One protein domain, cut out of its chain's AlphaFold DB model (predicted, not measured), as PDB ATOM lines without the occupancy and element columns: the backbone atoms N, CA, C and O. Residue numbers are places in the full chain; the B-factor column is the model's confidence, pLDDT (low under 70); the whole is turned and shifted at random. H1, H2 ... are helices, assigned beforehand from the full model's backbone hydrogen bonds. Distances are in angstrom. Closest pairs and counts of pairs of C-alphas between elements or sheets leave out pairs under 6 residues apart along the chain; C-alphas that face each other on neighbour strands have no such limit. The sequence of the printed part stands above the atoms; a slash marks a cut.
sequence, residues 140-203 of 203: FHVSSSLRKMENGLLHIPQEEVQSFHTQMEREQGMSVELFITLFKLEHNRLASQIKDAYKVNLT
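Overview. This is residues 140 to 203 of the 203 residues of the protein "Chorion peroxidaselike [Aplysia californica]" of Lepeophtheirus salmonis (UniProt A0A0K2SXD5). One long helix, H3, makes the longest axis of a loose, open model; the shorter H2 packs steeply on its early part, near residues 178 to 181, and the small H1 lies off to one side, touching neither. The far end of H3 and the tail after it, residues 196 to 203, stick out from the body. The printed part has 64 residues with three named helices, H1, H2 and H3 in that order, and no named strand; the class is all helix. It is loose, with a radius of gyration of the C-alphas of 14.3 A, and elongated, spanning 46 by 28 by 17 A.

Arrangement. Start at H1, residues 140 to 146, which is apart from H2, residues 158 to 169, and from H3, residues 176 to 200. Go on to Phe 164 and Leu 178, the closest C-alphas of H2 and H3, 6.3 A apart. Here H2 and H3 touch, H2 with residues 160 to 164 alone and H3 with residues 178 to 181 alone. They run opposite ways at a steep tilt of 66 degrees. In H1, H2 and H3 every backbone O i to N i+4 pair is within hydrogen-bond range.

Along the chain. Find C-alpha 140 at (9.621, 10.482, -51.002); from there H1 runs to residue 146. H2 begins at C-alpha 158, at (19.459, 4.191, -30.326), and measures 16.8 A to C-alpha 169. H3 runs 36.8 A from C-alpha 176 to C-alpha 200, at (38.802, 21.287, -44.905).

Size, cuts and confidence. Look to Gln 172 and Thr 203 for the two C-alphas farthest apart, 46.1 A. The link from H1 to H2 is long, with 11 residues, and that from H2 to H3 is short, with 6. The printed part has no cut and ends at Thr 203, the chain's last residue. Mean pLDDT of the printed part is 90.5; residues 171 to 172 and 201 to 203 are under 70.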
ATOM      1  N   PHE A 140       9.167   9.272 -51.674       93.81
ATOM      2  CA  PHE A 140       9.621  10.482 -51.002       93.81
ATOM      3  C   PHE A 140       9.224  10.510 -49.519       93.81
ATOM      4  O   PHE A 140      10.047  10.859 -48.676       93.81
ATOM      5  N   HIS A 141       7.990  10.109 -49.193       95.00
ATOM      6  CA  HIS A 141       7.491  10.094 -47.817       95.00
ATOM      7  C   HIS A 141       8.326   9.168 -46.922       95.00
ATOM      8  O   HIS A 141       8.826   9.596 -45.882       95.00
ATOM      9  N   VAL A 142       8.535   7.918 -47.355       95.25
ATOM     10  CA  VAL A 142       9.335   6.941 -46.601       95.25
ATOM     11  C   VAL A 142      10.787   7.405 -46.505       95.25
ATOM     12  O   VAL A 142      11.314   7.502 -45.400       95.25
ATOM     13  N   SER A 143      11.413   7.795 -47.620       96.44
ATOM     14  CA  SER A 143      12.809   8.252 -47.614       96.44
ATOM     15  C   SER A 143      13.022   9.462 -46.707       96.44
ATOM     16  O   SER A 143      14.009   9.524 -45.979       96.44
ATOM     17  N   SER A 144      12.080  10.406 -46.694       96.12
ATOM     18  CA  SER A 144      12.147  11.580 -45.820       96.12
ATOM     19  C   SER A 144      12.030  11.200 -44.345       96.12
ATOM     20  O   SER A 144      12.787  11.724 -43.539       96.12
ATOM     21  N   SER A 145      11.149  10.255 -43.992       96.44
ATOM     22  CA  SER A 145      11.033   9.759 -42.609       96.44
ATOM     23  C   SER A 145      12.258   8.974 -42.126       96.44
ATOM     24  O   SER A 145      12.544   8.958 -40.932       96.44
ATOM     25  N   LEU A 146      13.002   8.349 -43.045       97.19
ATOM     26  CA  LEU A 146      14.231   7.611 -42.739       97.19
ATOM     27  C   LEU A 146      15.442   8.536 -42.577       97.19
ATOM     28  O   LEU A 146      16.466   8.129 -42.031       97.19
ATOM     29  N   ARG A 147      15.360   9.784 -43.046       97.25
ATOM     30  CA  ARG A 147      16.441  10.769 -42.959       97.25
ATOM     31  C   ARG A 147      16.324  11.573 -41.671       97.25
ATOM     32  O   ARG A 147      15.252  12.017 -41.283       97.25
ATOM     33  N   LYS A 148      17.470  11.876 -41.062       96.88
ATOM     34  CA  LYS A 148      17.552  12.849 -39.963       96.88
ATOM     35  C   LYS A 148      17.332  14.287 -40.456       96.88
ATOM     36  O   LYS A 148      17.110  15.185 -39.655       96.88
ATOM     37  N   MET A 149      17.447  14.505 -41.772       95.56
ATOM     38  CA  MET A 149      17.453  15.822 -42.426       95.56
ATOM     39  C   MET A 149      18.533  16.766 -41.872       95.56
ATOM     40  O   MET A 149      18.452  17.983 -41.997       95.56
ATOM     41  N   GLU A 150      19.585  16.187 -41.298       95.06
ATOM     42  CA  GLU A 150      20.687  16.897 -40.669       95.06
ATOM     43  C   GLU A 150      21.998  16.246 -41.109       95.06
ATOM     44  O   GLU A 150      22.163  15.033 -40.976       95.06
ATOM     45  N   ASN A 151      22.938  17.044 -41.629       94.75
ATOM     46  CA  ASN A 151      24.282  16.595 -42.024       94.75
ATOM     47  C   ASN A 151      24.317  15.418 -43.022       94.75
ATOM     48  O   ASN A 151      25.323  14.722 -43.097       94.75
ATOM     49  N   GLY A 152      23.232  15.190 -43.766       95.00
ATOM     50  CA  GLY A 152      23.117  14.047 -44.675       95.00
ATOM     51  C   GLY A 152      22.980  12.695 -43.969       95.00
ATOM     52  O   GLY A 152      23.287  11.686 -44.579       95.00
ATOM     53  N   LEU A 153      22.555  12.666 -42.701       97.94
ATOM     54  CA  LEU A 153      22.430  11.437 -41.916       97.94
ATOM     55  C   LEU A 153      21.059  10.769 -42.081       97.94
ATOM     56  O   LEU A 153      20.026  11.436 -42.213       97.94
ATOM     57  N   LEU A 154      21.046   9.446 -41.949       98.12
ATOM     58  CA  LEU A 154      19.856   8.649 -41.677       98.12
ATOM     59  C   LEU A 154      19.512   8.679 -40.186       98.12
ATOM     60  O   LEU A 154      20.386   8.749 -39.316       98.12
ATOM     61  N   HIS A 155      18.216   8.611 -39.899       97.06
ATOM     62  CA  HIS A 155      17.701   8.395 -38.560       97.06
ATOM     63  C   HIS A 155      17.853   6.914 -38.193       97.06
ATOM     64  O   HIS A 155      17.318   6.040 -38.870       97.06
ATOM     65  N   ILE A 156      18.589   6.638 -37.115       96.25
ATOM     66  CA  ILE A 156      18.762   5.292 -36.562       96.25
ATOM     67  C   ILE A 156      18.418   5.378 -35.071       96.25
ATOM     68  O   ILE A 156      19.137   6.064 -34.337       96.25
ATOM     69  N   PRO A 157      17.323   4.748 -34.611       95.31
ATOM     70  CA  PRO A 157      16.978   4.709 -33.198       95.31
ATOM     71  C   PRO A 157      18.117   4.112 -32.368       95.31
ATOM     72  O   PRO A 157      18.739   3.126 -32.759       95.31
ATOM     73  N   GLN A 158      18.375   4.674 -31.188       94.00
ATOM     74  CA  GLN A 158      19.459   4.191 -30.326       94.00
ATOM     75  C   GLN A 158      19.245   2.735 -29.881       94.00
ATOM     76  O   GLN A 158      20.207   1.979 -29.754       94.00
ATOM     77  N   GLU A 159      17.988   2.322 -29.719       95.25
ATOM     78  CA  GLU A 159      17.611   0.930 -29.452       95.25
ATOM     79  C   GLU A 159      17.998  -0.013 -30.602       95.25
ATOM     80  O   GLU A 159      18.473  -1.119 -30.347       95.25
ATOM     81  N   GLU A 160      17.871   0.433 -31.860       94.38
ATOM     82  CA  GLU A 160      18.290  -0.335 -33.044       94.38
ATOM     83  C   GLU A 160      19.810  -0.567 -33.012       94.38
ATOM     84  O   GLU A 160      20.270  -1.697 -33.170       94.38
ATOM     85  N   VAL A 161      20.593   0.476 -32.705       93.69
ATOM     86  CA  VAL A 161      22.060   0.386 -32.587       93.69
ATOM     87  C   VAL A 161      22.475  -0.548 -31.447       93.69
ATOM     88  O   VAL A 161      23.339  -1.406 -31.622       93.69
ATOM     89  N   GLN A 162      21.841  -0.428 -30.278       93.00
ATOM     90  CA  GLN A 162      22.153  -1.278 -29.128       93.00
ATOM     91  C   GLN A 162      21.808  -2.752 -29.394       93.00
ATOM     92  O   GLN A 162      22.575  -3.649 -29.029       93.00
ATOM     93  N   SER A 163      20.669  -3.005 -30.045       90.50
ATOM     94  CA  SER A 163      20.257  -4.346 -30.468       90.50
ATOM     95  C   SER A 163      21.262  -4.946 -31.450       90.50
ATOM     96  O   SER A 163      21.696  -6.081 -31.257       90.50
ATOM     97  N   PHE A 164      21.711  -4.160 -32.436       91.31
ATOM     98  CA  PHE A 164      22.730  -4.573 -33.400       91.31
ATOM     99  C   PHE A 164      24.032  -5.013 -32.715       91.31
ATOM    100  O   PHE A 164      24.496  -6.130 -32.947       91.31
ATOM    101  N   HIS A 165      24.588  -4.191 -31.816       89.75
ATOM    102  CA  HIS A 165      25.809  -4.548 -31.083       89.75
ATOM    103  C   HIS A 165      25.633  -5.827 -30.259       89.75
ATOM    104  O   HIS A 165      26.462  -6.731 -30.335       89.75
ATOM    105  N   THR A 166      24.510  -5.944 -29.547       88.81
ATOM    106  CA  THR A 166      24.211  -7.116 -28.713       88.81
ATOM    107  C   THR A 166      24.124  -8.403 -29.542       88.81
ATOM    108  O   THR A 166      24.595  -9.454 -29.111       88.81
ATOM    109  N   GLN A 167      23.507  -8.353 -30.726       87.44
ATOM    110  CA  GLN A 167      23.378  -9.521 -31.602       87.44
ATOM    111  C   GLN A 167      24.718  -9.911 -32.238       87.44
ATOM    112  O   GLN A 167      25.028 -11.102 -32.316       87.44
ATOM    113  N   MET A 168      25.533  -8.920 -32.615       84.38
ATOM    114  CA  MET A 168      26.881  -9.148 -33.135       84.38
ATOM    115  C   MET A 168      27.813  -9.782 -32.095       84.38
ATOM    116  O   MET A 168      28.534 -10.721 -32.422       84.38
ATOM    117  N   GLU A 169      27.771  -9.328 -30.840       84.12
ATOM    118  CA  GLU A 169      28.573  -9.888 -29.738       84.12
ATOM    119  C   GLU A 169      28.191 -11.330 -29.382       84.12
ATOM    120  O   GLU A 169      29.031 -12.107 -28.941       84.12
ATOM    121  N   ARG A 170      26.923 -11.709 -29.580       83.00
ATOM    122  CA  ARG A 170      26.431 -13.070 -29.314       83.00
ATOM    123  C   ARG A 170      26.724 -14.064 -30.445       83.00
ATOM    124  O   ARG A 170      26.251 -15.195 -30.360       83.00
ATOM    125  N   GLU A 171      27.438 -13.648 -31.495       68.81
ATOM    126  CA  GLU A 171      27.763 -14.463 -32.678       68.81
ATOM    127  C   GLU A 171      26.532 -15.147 -33.314       68.81
ATOM    128  O   GLU A 171      26.635 -16.218 -33.911       68.81
ATOM    129  N   GLN A 172      25.341 -14.538 -33.226       69.12
ATOM    130  CA  GLN A 172      24.085 -15.160 -33.689       69.12
ATOM    131  C   GLN A 172      23.935 -15.217 -35.223       69.12
ATOM    132  O   GLN A 172      22.879 -15.587 -35.736       69.12
ATOM    133  N   GLY A 173      25.002 -14.913 -35.965       72.25
ATOM    134  CA  GLY A 173      24.983 -14.749 -37.415       72.25
ATOM    135  C   GLY A 173      24.339 -13.427 -37.833       72.25
ATOM    136  O   GLY A 173      23.681 -12.750 -37.049       72.25
ATOM    137  N   MET A 174      24.552 -13.032 -39.087       83.19
ATOM    138  CA  MET A 174      24.016 -11.777 -39.611       83.19
ATOM    139  C   MET A 174      22.649 -12.025 -40.246       83.19
ATOM    140  O   MET A 174      22.587 -12.710 -41.264       83.19
ATOM    141  N   SER A 175      21.561 -11.529 -39.651       88.75
ATOM    142  CA  SER A 175      20.230 -11.549 -40.274       88.75
ATOM    143  C   SER A 175      20.098 -10.450 -41.333       88.75
ATOM    144  O   SER A 175      20.937  -9.548 -41.413       88.75
ATOM    145  N   VAL A 176      19.033 -10.504 -42.137       88.88
ATOM    146  CA  VAL A 176      18.706  -9.459 -43.122       88.88
ATOM    147  C   VAL A 176      18.554  -8.091 -42.445       88.88
ATOM    148  O   VAL A 176      19.083  -7.093 -42.929       88.88
ATOM    149  N   GLU A 177      17.901  -8.038 -41.285       90.12
ATOM    150  CA  GLU A 177      17.706  -6.807 -40.515       90.12
ATOM    151  C   GLU A 177      19.036  -6.230 -40.021       90.12
ATOM    152  O   GLU A 177      19.242  -5.017 -40.076       90.12
ATOM    153  N   LEU A 178      19.973  -7.089 -39.598       92.62
ATOM    154  CA  LEU A 178      21.307  -6.645 -39.189       92.62
ATOM    155  C   LEU A 178      22.098  -6.049 -40.358       92.62
ATOM    156  O   LEU A 178      22.817  -5.073 -40.145       92.62
ATOM    157  N   PHE A 179      21.943  -6.563 -41.584       94.44
ATOM    158  CA  PHE A 179      22.519  -5.919 -42.770       94.44
ATOM    159  C   PHE A 179      21.932  -4.522 -42.984       94.44
ATOM    160  O   PHE A 179      22.689  -3.579 -43.207       94.44
ATOM    161  N   ILE A 180      20.612  -4.356 -42.861       95.19
ATOM    162  CA  ILE A 180      19.968  -3.040 -42.988       95.19
ATOM    163  C   ILE A 180      20.571  -2.052 -41.981       95.19
ATOM    164  O   ILE A 180      21.000  -0.965 -42.373       95.19
ATOM    165  N   THR A 181      20.667  -2.421 -40.700       95.50
ATOM    166  CA  THR A 181      21.267  -1.549 -39.678       95.50
ATOM    167  C   THR A 181      22.746  -1.278 -39.955       95.50
ATOM    168  O   THR A 181      23.178  -0.127 -39.865       95.50
ATOM    169  N   LEU A 182      23.518  -2.292 -40.359       95.75
ATOM    170  CA  LEU A 182      24.926  -2.139 -40.734       95.75
ATOM    171  C   LEU A 182      25.101  -1.111 -41.859       95.75
ATOM    172  O   LEU A 182      25.924  -0.204 -41.738       95.75
ATOM    173  N   PHE A 183      24.309  -1.200 -42.929       97.38
ATOM    174  CA  PHE A 183      24.392  -0.257 -44.043       97.38
ATOM    175  C   PHE A 183      23.908   1.151 -43.673       97.38
ATOM    176  O   PHE A 183      24.470   2.128 -44.169       97.38
ATOM    177  N   LYS A 184      22.934   1.297 -42.765       97.69
ATOM    178  CA  LYS A 184      22.564   2.616 -42.219       97.69
ATOM    179  C   LYS A 184      23.713   3.239 -41.415       97.69
ATOM    180  O   LYS A 184      23.996   4.430 -41.557       97.69
ATOM    181  N   LEU A 185      24.383   2.447 -40.574       97.56
ATOM    182  CA  LEU A 185      25.554   2.894 -39.813       97.56
ATOM    183  C   LEU A 185      26.691   3.305 -40.755       97.56
ATOM    184  O   LEU A 185      27.287   4.368 -40.573       97.56
ATOM    185  N   GLU A 186      26.939   2.511 -41.796       98.06
ATOM    186  CA  GLU A 186      27.947   2.798 -42.815       98.06
ATOM    187  C   GLU A 186      27.625   4.072 -43.606       98.06
ATOM    188  O   GLU A 186      28.502   4.913 -43.808       98.06
ATOM    189  N   HIS A 187      26.360   4.283 -43.975       98.19
ATOM    190  CA  HIS A 187      25.906   5.535 -44.575       98.19
ATOM    191  C   HIS A 187      26.248   6.737 -43.684       98.19
ATOM    192  O   HIS A 187      26.865   7.697 -44.145       98.19
ATOM    193  N   ASN A 188      25.899   6.679 -42.395       98.25
ATOM    194  CA  ASN A 188      26.174   7.766 -41.453       98.25
ATOM    195  C   ASN A 188      27.681   8.006 -41.261       98.25
ATOM    196  O   ASN A 188      28.115   9.160 -41.140       98.25
ATOM    197  N   ARG A 189      28.489   6.937 -41.278       98.00
ATOM    198  CA  ARG A 189      29.956   7.018 -41.251       98.00
ATOM    199  C   ARG A 189      30.482   7.778 -42.471       98.00
ATOM    200  O   ARG A 189      31.254   8.722 -42.308       98.00
ATOM    201  N   LEU A 190      30.038   7.407 -43.673       98.00
ATOM    202  CA  LEU A 190      30.450   8.039 -44.930       98.00
ATOM    203  C   LEU A 190      29.978   9.494 -45.034       98.00
ATOM    204  O   LEU A 190      30.775  10.363 -45.383       98.00
ATOM    205  N   ALA A 191      28.726   9.788 -44.676       97.19
ATOM    206  CA  ALA A 191      28.185  11.148 -44.677       97.19
ATOM    207  C   ALA A 191      28.995  12.087 -43.766       97.19
ATOM    208  O   ALA A 191      29.312  13.215 -44.151       97.19
ATOM    209  N   SER A 192      29.405  11.599 -42.589       96.75
ATOM    210  CA  SER A 192      30.260  12.353 -41.665       96.75
ATOM    211  C   SER A 192      31.651  12.609 -42.254       96.75
ATOM    212  O   SER A 192      32.124  13.743 -42.239       96.75
ATOM    213  N   GLN A 193      32.276  11.590 -42.855       96.69
ATOM    214  CA  GLN A 193      33.583  11.732 -43.508       96.69
ATOM    215  C   GLN A 193      33.553  12.709 -44.685       96.69
ATOM    216  O   GLN A 193      34.451  13.539 -44.819       96.69
ATOM    217  N   ILE A 194      32.513  12.640 -45.517       95.56
ATOM    218  CA  ILE A 194      32.307  13.572 -46.628       95.56
ATOM    219  C   ILE A 194      32.164  14.994 -46.079       95.56
ATOM    220  O   ILE A 194      32.877  15.894 -46.519       95.56
ATOM    221  N   LYS A 195      31.304  15.207 -45.076       93.62
ATOM    222  CA  LYS A 195      31.126  16.520 -44.441       93.62
ATOM    223  C   LYS A 195      32.452  17.103 -43.946       93.62
ATOM    224  O   LYS A 195      32.708  18.285 -44.166       93.62
ATOM    225  N   ASP A 196      33.283  16.299 -43.292       92.94
ATOM    226  CA  ASP A 196      34.561  16.765 -42.752       92.94
ATOM    227  C   ASP A 196      35.587  17.057 -43.857       92.94
ATOM    228  O   ASP A 196      36.255  18.090 -43.808       92.94
ATOM    229  N   ALA A 197      35.645  16.237 -44.909       92.56
ATOM    230  CA  ALA A 197      36.511  16.483 -46.064       92.56
ATOM    231  C   ALA A 197      36.169  17.801 -46.786       92.56
ATOM    232  O   ALA A 197      37.060  18.565 -47.151       92.56
ATOM    233  N   TYR A 198      34.879  18.111 -46.954       87.81
ATOM    234  CA  TYR A 198      34.453  19.360 -47.592       87.81
ATOM    235  C   TYR A 198      34.652  20.598 -46.708       87.81
ATOM    236  O   TYR A 198      34.862  21.683 -47.243       87.81
ATOM    237  N   LYS A 199      34.638  20.461 -45.375       79.12
ATOM    238  CA  LYS A 199      34.987  21.570 -44.471       79.12
ATOM    239  C   LYS A 199      36.448  21.989 -44.606       79.12
ATOM    240  O   LYS A 199      36.718  23.182 -44.604       79.12
ATOM    241  N   VAL A 200      37.360  21.026 -44.741       70.19
ATOM    242  CA  VAL A 200      38.802  21.287 -44.905       70.19
ATOM    243  C   VAL A 200      39.100  21.996 -46.231       70.19
ATOM    244  O   VAL A 200      39.996  22.824 -46.290       70.19
ATOM    245  N   ASN A 201      38.320  21.736 -47.282       65.00
ATOM    246  CA  ASN A 201      38.498  22.381 -48.589       65.00
ATOM    247  C   ASN A 201      37.957  23.824 -48.666       65.00
ATOM    248  O   ASN A 201      38.141  24.483 -49.688       65.00
ATOM    249  N   LEU A 202      37.261  24.304 -47.630       57.03
ATOM    250  CA  LEU A 202      36.707  25.663 -47.550       57.03
ATOM    251  C   LEU A 202      37.501  26.587 -46.606       57.03
ATOM    252  O   LEU A 202      37.131  27.752 -46.458       57.03
ATOM    253  N   THR A 203      38.555  26.072 -45.970       48.81
ATOM    254  CA  THR A 203      39.480  26.796 -45.079       48.81
ATOM    255  C   THR A 203      40.855  26.902 -45.707       48.81
ATOM    256  O   THR A 203      41.436  28.006 -45.649       48.81
TER     257      THR A 203